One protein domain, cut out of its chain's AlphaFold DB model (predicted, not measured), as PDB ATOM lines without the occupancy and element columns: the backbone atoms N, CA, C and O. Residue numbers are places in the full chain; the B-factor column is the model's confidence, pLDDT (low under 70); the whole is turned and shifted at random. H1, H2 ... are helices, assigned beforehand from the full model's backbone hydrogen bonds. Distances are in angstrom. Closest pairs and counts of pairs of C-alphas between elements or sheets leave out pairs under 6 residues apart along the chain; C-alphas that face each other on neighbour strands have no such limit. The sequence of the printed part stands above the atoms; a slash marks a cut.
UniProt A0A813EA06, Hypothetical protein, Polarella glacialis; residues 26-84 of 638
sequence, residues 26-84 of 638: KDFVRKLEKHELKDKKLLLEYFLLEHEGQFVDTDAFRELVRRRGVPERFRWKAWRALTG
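Overview. This is residues 26 to 84 of the 638 residues of the protein "Hypothetical protein" of Polarella glacialis (UniProt A0A813EA06). Three helices, H2, H3 and H4, make a loose triangle, and short H1 sits off H2, away from the other two. The printed part has 59 residues with four named helices, H1 to H4 in chain order, and no named strand: all helix. It is compact, radius of gyration of the C-alphas 11.2 A, spanning 30 by 24 by 17 A.

Arrangement. Start at H2, residues 36 to 49. H3, residues 59 to 68, is close but not clearly touching, closest C-alphas Leu 49 and Phe 61, 7.6 A, at a shallow tilt of 10 degrees, opposite ways. H4, residues 72 to 83, is also close but not clearly touching H2, closest C-alphas Tyr 46 and Phe 74, 7.5 A, at a shallow tilt of 31 degrees, the same way. H3 and H4 are near each other. H1, residues 26 to 30, is close but not clearly touching H2, closest C-alphas Val 29 and Lys 40, 7.7 A. Every O i to N i+4 pair is within hydrogen-bond range in H1 and H3, 8 of 10 in H2, 6 of 8 in H4.

Along the chain. Find C-alpha 36 at (104.663, -7.401, 63.248); H2 runs 17.7 A from there. H4 runs 16.9 A to C-alpha 83 at (88.290, -9.667, 44.460).

Size, cuts and confidence. The printed part has no cut; residues 52 to 53 have pLDDT under 70.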
ATOM      1  N   LYS A  26      93.250  -9.776  72.888       84.25
ATOM      2  CA  LYS A  26      94.410 -10.177  73.696       84.25
ATOM      3  C   LYS A  26      95.130 -11.368  73.068       84.25
ATOM      4  O   LYS A  26      96.354 -11.335  72.979       84.25
ATOM      5  N   ASP A  27      94.394 -12.366  72.591       86.38
ATOM      6  CA  ASP A  27      94.969 -13.544  71.935       86.38
ATOM      7  C   ASP A  27      95.582 -13.197  70.583       86.38
ATOM      8  O   ASP A  27      96.677 -13.661  70.277       86.38
ATOM      9  N   PHE A  28      94.941 -12.314  69.816       87.12
ATOM     10  CA  PHE A  28      95.517 -11.768  68.590       87.12
ATOM     11  C   PHE A  28      96.868 -11.098  68.864       87.12
ATOM     12  O   PHE A  28      97.871 -11.461  68.258       87.12
ATOM     13  N   VAL A  29      96.922 -10.179  69.837       86.56
ATOM     14  CA  VAL A  29      98.164  -9.473  70.194       86.56
ATOM     15  C   VAL A  29      99.245 -10.432  70.700       86.56
ATOM     16  O   VAL A  29     100.418 -10.201  70.419       86.56
ATOM     17  N   ARG A  30      98.877 -11.500  71.420       88.81
ATOM     18  CA  ARG A  30      99.820 -12.541  71.874       88.81
ATOM     19  C   ARG A  30     100.407 -13.356  70.723       88.81
ATOM     20  O   ARG A  30     101.528 -13.831  70.854       88.81
ATOM     21  N   LYS A  31      99.659 -13.527  69.630       88.00
ATOM     22  CA  LYS A  31     100.083 -14.270  68.434       88.00
ATOM     23  C   LYS A  31     100.923 -13.436  67.460       88.00
ATOM     24  O   LYS A  31     101.394 -14.003  66.483       88.00
ATOM     25  N   LEU A  32     101.082 -12.128  67.691       87.44
ATOM     26  CA  LEU A  32     101.895 -11.275  66.822       87.44
ATOM     27  C   LEU A  32     103.377 -11.615  66.950       87.44
ATOM     28  O   LEU A  32     103.935 -11.658  68.050       87.44
ATOM     29  N   GLU A  33     104.028 -11.788  65.809       88.88
ATOM     30  CA  GLU A  33     105.462 -12.000  65.736       88.88
ATOM     31  C   GLU A  33     106.236 -10.705  65.981       88.88
ATOM     32  O   GLU A  33     105.741  -9.600  65.756       88.88
ATOM     33  N   LYS A  34     107.508 -10.824  66.391       87.88
ATOM     34  CA  LYS A  34     108.360  -9.675  66.751       87.88
ATOM     35  C   LYS A  34     108.410  -8.592  65.667       87.88
ATOM     36  O   LYS A  34     108.469  -7.406  65.991       87.88
ATOM     37  N   HIS A  35     108.417  -9.000  64.402       85.75
ATOM     38  CA  HIS A  35     108.480  -8.088  63.265       85.75
ATOM     39  C   HIS A  35     107.151  -7.332  63.053       85.75
ATOM     40  O   HIS A  35     107.176  -6.148  62.726       85.75
ATOM     41  N   GLU A  36     106.016  -7.963  63.365       86.38
ATOM     42  CA  GLU A  36     104.663  -7.401  63.248       86.38
ATOM     43  C   GLU A  36     104.347  -6.348  64.321       86.38
ATOM     44  O   GLU A  36     103.442  -5.531  64.150       86.38
ATOM     45  N   LEU A  37     105.090  -6.316  65.439       86.62
ATOM     46  CA  LEU A  37     104.823  -5.362  66.525       86.62
ATOM     47  C   LEU A  37     104.894  -3.897  66.079       86.62
ATOM     48  O   LEU A  37     104.192  -3.061  66.652       86.62
ATOM     49  N   LYS A  38     105.715  -3.583  65.071       86.56
ATOM     50  CA  LYS A  38     105.809  -2.226  64.507       86.56
ATOM     51  C   LYS A  38     104.488  -1.788  63.875       86.56
ATOM     52  O   LYS A  38     104.081  -0.641  64.040       86.56
ATOM     53  N   ASP A  39     103.780  -2.737  63.273       88.06
ATOM     54  CA  ASP A  39     102.506  -2.524  62.594       88.06
ATOM     55  C   ASP A  39     101.305  -2.894  63.474       88.06
ATOM     56  O   ASP A  39     100.166  -2.873  63.011       88.06
ATOM     57  N   LYS A  40     101.517  -3.172  64.771       88.56
ATOM     58  CA  LYS A  40     100.481  -3.622  65.719       88.56
ATOM     59  C   LYS A  40      99.211  -2.778  65.676       88.56
ATOM     60  O   LYS A  40      98.117  -3.325  65.764       88.56
ATOM     61  N   LYS A  41      99.334  -1.449  65.582       89.50
ATOM     62  CA  LYS A  41      98.166  -0.555  65.522       89.50
ATOM     63  C   LYS A  41      97.343  -0.807  64.258       89.50
ATOM     64  O   LYS A  41      96.127  -0.916  64.356       89.50
ATOM     65  N   LEU A  42      98.012  -0.916  63.113       89.19
ATOM     66  CA  LEU A  42      97.374  -1.166  61.825       89.19
ATOM     67  C   LEU A  42      96.777  -2.575  61.782       89.19
ATOM     68  O   LEU A  42      95.618  -2.746  61.435       89.19
ATOM     69  N   LEU A  43      97.531  -3.578  62.226       89.06
ATOM     70  CA  LEU A  43      97.060  -4.954  62.366       89.06
ATOM     71  C   LEU A  43      95.814  -5.053  63.253       89.06
ATOM     72  O   LEU A  43      94.880  -5.763  62.908       89.06
ATOM     73  N   LEU A  44      95.761  -4.314  64.363       88.25
ATOM     74  CA  LEU A  44      94.570  -4.250  65.211       88.25
ATOM     75  C   LEU A  44      93.375  -3.596  64.511       88.25
ATOM     76  O   LEU A  44      92.250  -4.008  64.756       88.25
ATOM     77  N   GLU A  45      93.600  -2.586  63.675       88.25
ATOM     78  CA  GLU A  45      92.540  -1.946  62.888       88.25
ATOM     79  C   GLU A  45      91.959  -2.925  61.860       88.25
ATOM     80  O   GLU A  45      90.747  -3.109  61.816       88.25
ATOM     81  N   TYR A  46      92.815  -3.641  61.124       89.88
ATOM     82  CA  TYR A  46      92.379  -4.694  60.199       89.88
ATOM     83  C   TYR A  46      91.705  -5.865  60.919       89.88
ATOM     84  O   TYR A  46      90.682  -6.347  60.452       89.88
ATOM     85  N   PHE A  47      92.223  -6.285  62.072       87.00
ATOM     86  CA  PHE A  47      91.605  -7.329  62.889       87.00
ATOM     87  C   PHE A  47      90.176  -6.959  63.313       87.00
ATOM     88  O   PHE A  47      89.301  -7.811  63.346       87.00
ATOM     89  N   LEU A  48      89.910  -5.685  63.614       84.94
ATOM     90  CA  LEU A  48      88.557  -5.232  63.954       84.94
ATOM     91  C   LEU A  48      87.619  -5.164  62.739       84.94
ATOM     92  O   LEU A  48      86.406  -5.199  62.918       84.94
ATOM     93  N   LEU A  49      88.164  -5.060  61.524       84.62
ATOM     94  CA  LEU A  49      87.394  -5.142  60.276       84.62
ATOM     95  C   LEU A  49      87.122  -6.586  59.833       84.62
ATOM     96  O   LEU A  49      86.332  -6.808  58.917       84.62
ATOM     97  N   GLU A  50      87.779  -7.561  60.456       80.94
ATOM     98  CA  GLU A  50      87.576  -8.980  60.206       80.94
ATOM     99  C   GLU A  50      86.300  -9.449  60.931       80.94
ATOM    100  O   GLU A  50      86.314  -9.820  62.103       80.94
ATOM    101  N   HIS A  51      85.166  -9.404  60.233       71.88
ATOM    102  CA  HIS A  51      83.855  -9.788  60.755       71.88
ATOM    103  C   HIS A  51      83.660 -11.301  60.631       71.88
ATOM    104  O   HIS A  51      83.638 -11.822  59.517       71.88
ATOM    105  N   GLU A  52      83.544 -12.016  61.757       68.88
ATOM    106  CA  GLU A  52      83.409 -13.490  61.791       68.88
ATOM    107  C   GLU A  52      84.503 -14.217  60.988       68.88
ATOM    108  O   GLU A  52      84.302 -15.293  60.425       68.88
ATOM    109  N   GLY A  53      85.688 -13.604  60.894       67.12
ATOM    110  CA  GLY A  53      86.764 -14.140  60.076       67.12
ATOM    111  C   GLY A  53      86.611 -13.912  58.586       67.12
ATOM    112  O   GLY A  53      87.174 -14.680  57.811       67.12
ATOM    113  N   GLN A  54      85.924 -12.861  58.150       71.94
ATOM    114  CA  GLN A  54      85.913 -12.422  56.756       71.94
ATOM    115  C   GLN A  54      86.036 -10.898  56.663       71.94
ATOM    116  O   GLN A  54      85.528 -10.161  57.503       71.94
ATOM    117  N   PHE A  55      86.730 -10.407  55.634       83.69
ATOM    118  CA  PHE A  55      86.690  -8.986  55.294       83.69
ATOM    119  C   PHE A  55      85.460  -8.722  54.432       83.69
ATOM    120  O   PHE A  55      85.212  -9.449  53.470       83.69
ATOM    121  N   VAL A  56      84.719  -7.666  54.757       79.75
ATOM    122  CA  VAL A  56      83.595  -7.201  53.943       79.75
ATOM    123  C   VAL A  56      84.052  -6.020  53.098       79.75
ATOM    124  O   VAL A  56      84.675  -5.076  53.589       79.75
ATOM    125  N   ASP A  57      83.735  -6.084  51.811       86.44
ATOM    126  CA  ASP A  57      84.073  -5.060  50.836       86.44
ATOM    127  C   ASP A  57      83.223  -3.792  51.038       86.44
ATOM    128  O   ASP A  57      82.119  -3.667  50.515       86.44
ATOM    129  N   THR A  58      83.733  -2.866  51.852       89.19
ATOM    130  CA  THR A  58      83.102  -1.573  52.158       89.19
ATOM    131  C   THR A  58      83.984  -0.415  51.700       89.19
ATOM    132  O   THR A  58      85.206  -0.551  51.611       89.19
ATOM    133  N   ASP A  59      83.399   0.766  51.481       88.31
ATOM    134  CA  ASP A  59      84.166   1.965  51.107       88.31
ATOM    135  C   ASP A  59      85.221   2.337  52.157       88.31
ATOM    136  O   ASP A  59      86.344   2.704  51.811       88.31
ATOM    137  N   ALA A  60      84.891   2.184  53.444       88.12
ATOM    138  CA  ALA A  60      85.828   2.417  54.540       88.12
ATOM    139  C   ALA A  60      87.017   1.446  54.486       88.12
ATOM    140  O   ALA A  60      88.165   1.866  54.654       88.12
ATOM    141  N   PHE A  61      86.758   0.165  54.199       90.62
ATOM    142  CA  PHE A  61      87.810  -0.830  54.025       90.62
ATOM    143  C   PHE A  61      88.686  -0.510  52.813       90.62
ATOM    144  O   PHE A  61      89.906  -0.428  52.950       90.62
ATOM    145  N   ARG A  62      88.087  -0.234  51.649       91.31
ATOM    146  CA  ARG A  62      88.824   0.165  50.439       91.31
ATOM    147  C   ARG A  62      89.696   1.393  50.689       91.31
ATOM    148  O   ARG A  62      90.855   1.416  50.280       91.31
ATOM    149  N   GLU A  63      89.188   2.395  51.403       91.19
ATOM    150  CA  GLU A  63      89.958   3.599  51.713       91.19
ATOM    151  C   GLU A  63      91.127   3.332  52.668       91.19
ATOM    152  O   GLU A  63      92.223   3.878  52.484       91.19
ATOM    153  N   LEU A  64      90.936   2.453  53.656       91.50
ATOM    154  CA  LEU A  64      92.019   2.008  54.528       91.50
ATOM    155  C   LEU A  64      93.121   1.300  53.724       91.50
ATOM    156  O   LEU A  64      94.302   1.627  53.879       91.50
ATOM    157  N   VAL A  65      92.739   0.403  52.812       93.81
ATOM    158  CA  VAL A  65      93.664  -0.322  51.926       93.81
ATOM    159  C   VAL A  65      94.425   0.636  51.005       93.81
ATOM    160  O   VAL A  65      95.654   0.553  50.905       93.81
ATOM    161  N   ARG A  66      93.747   1.620  50.399       92.56
ATOM    162  CA  ARG A  66      94.404   2.648  49.574       92.56
ATOM    163  C   ARG A  66      95.436   3.439  50.362       92.56
ATOM    164  O   ARG A  66      96.572   3.562  49.913       92.56
ATOM    165  N   ARG A  67      95.088   3.953  51.545       90.31
ATOM    166  CA  ARG A  67      95.962   4.873  52.296       90.31
ATOM    167  C   ARG A  67      97.069   4.181  53.075       90.31
ATOM    168  O   ARG A  67      98.177   4.708  53.147       90.31
ATOM    169  N   ARG A  68      96.768   3.050  53.710       91.62
ATOM    170  CA  ARG A  68      97.684   2.372  54.642       91.62
ATOM    171  C   ARG A  68      98.298   1.105  54.066       91.62
ATOM    172  O   ARG A  68      99.405   0.757  54.457       91.62
ATOM    173  N   GLY A  69      97.612   0.465  53.126       94.00
ATOM    174  CA  GLY A  69      97.962  -0.868  52.650       94.00
ATOM    175  C   GLY A  69      97.568  -1.953  53.611       94.00
ATOM    176  O   GLY A  69      97.220  -1.684  54.763       94.00
ATOM    177  N   VAL A  70      97.570  -3.176  53.092       94.00
ATOM    178  CA  VAL A  70      97.192  -4.338  53.877       94.00
ATOM    179  C   VAL A  70      98.434  -4.870  54.582       94.00
ATOM    180  O   VAL A  70      99.436  -5.154  53.913       94.00
ATOM    181  N   PRO A  71      98.400  -5.030  55.915       92.25
ATOM    182  CA  PRO A  71      99.429  -5.767  56.630       92.25
ATOM    183  C   PRO A  71      99.611  -7.164  56.042       92.25
ATOM    184  O   PRO A  71      98.635  -7.815  55.676       92.25
ATOM    185  N   GLU A  72     100.850  -7.644  55.991       89.50
ATOM    186  CA  GLU A  72     101.193  -8.916  55.345       89.50
ATOM    187  C   GLU A  72     100.333 -10.089  55.828       89.50
ATOM    188  O   GLU A  72      99.749 -10.794  55.007       89.50
ATOM    189  N   ARG A  73     100.128 -10.192  57.145       88.62
ATOM    190  CA  ARG A  73      99.272 -11.194  57.794       88.62
ATOM    191  C   ARG A  73      97.857 -11.294  57.224       88.62
ATOM    192  O   ARG A  73      97.289 -12.379  57.182       88.62
ATOM    193  N   PHE A  74      97.272 -10.166  56.831       90.81
ATOM    194  CA  PHE A  74      95.891 -10.091  56.350       90.81
ATOM    195  C   PHE A  74      95.793  -9.939  54.837       90.81
ATOM    196  O   PHE A  74      94.687  -9.978  54.301       90.81
ATOM    197  N   ARG A  75      96.924  -9.764  54.143       93.62
ATOM    198  CA  ARG A  75      96.960  -9.388  52.728       93.62
ATOM    199  C   ARG A  75      96.215 -10.371  51.854       93.62
ATOM    200  O   ARG A  75      95.327  -9.954  51.116       93.62
ATOM    201  N   TRP A  76      96.522 -11.660  52.000       92.38
ATOM    202  CA  TRP A  76      95.852 -12.692  51.222       92.38
ATOM    203  C   TRP A  76      94.346 -12.611  51.427       92.38
ATOM    204  O   TRP A  76      93.610 -12.303  50.498       92.38
ATOM    205  N   LYS A  77      93.886 -12.741  52.672       89.38
ATOM    206  CA  LYS A  77      92.472 -12.671  53.050       89.38
ATOM    207  C   LYS A  77      91.750 -11.407  52.569       89.38
ATOM    208  O   LYS A  77      90.636 -11.512  52.058       89.38
ATOM    209  N   ALA A  78      92.384 -10.243  52.673       92.25
ATOM    210  CA  ALA A  78      91.853  -8.985  52.161       92.25
ATOM    211  C   ALA A  78      91.684  -9.016  50.638       92.25
ATOM    212  O   ALA A  78      90.626  -8.645  50.135       92.25
ATOM    213  N   TRP A  79      92.680  -9.504  49.893       93.94
ATOM    214  CA  TRP A  79      92.579  -9.630  48.438       93.94
ATOM    215  C   TRP A  79      91.455 -10.582  48.031       93.94
ATOM    216  O   TRP A  79      90.709 -10.276  47.103       93.94
ATOM    217  N   ARG A  80      91.252 -11.692  48.747       89.31
ATOM    218  CA  ARG A  80      90.129 -12.618  48.487       89.31
ATOM    219  C   ARG A  80      88.775 -11.933  48.610       89.31
ATOM    220  O   ARG A  80      87.922 -12.103  47.739       89.31
ATOM    221  N   ALA A  81      88.603 -11.137  49.662       87.94
ATOM    222  CA  ALA A  81      87.392 -10.358  49.880       87.94
ATOM    223  C   ALA A  81      87.198  -9.289  48.796       87.94
ATOM    224  O   ALA A  81      86.155  -9.249  48.151       87.94
ATOM    225  N   LEU A  82      88.227  -8.479  48.525       90.25
ATOM    226  CA  LEU A  82      88.169  -7.381  47.550       90.25
ATOM    227  C   LEU A  82      87.953  -7.869  46.119       90.25
ATOM    228  O   LEU A  82      87.291  -7.206  45.321       90.25
ATOM    229  N   THR A  83      88.493  -9.036  45.771       88.69
ATOM    230  CA  THR A  83      88.290  -9.667  44.460       88.69
ATOM    231  C   THR A  83      86.951 -10.395  44.363       88.69
ATOM    232  O   THR A  83      86.460 -10.580  43.253       88.69
ATOM    233  N   GLY A  84      86.312 -10.735  45.486       83.06
ATOM    234  CA  GLY A  84      85.099 -11.550  45.507       83.06
ATOM    235  C   GLY A  84      85.367 -12.997  45.088       83.06
ATOM    236  O   GLY A  84      84.529 -13.605  44.423       83.06
TER     237      GLY A  84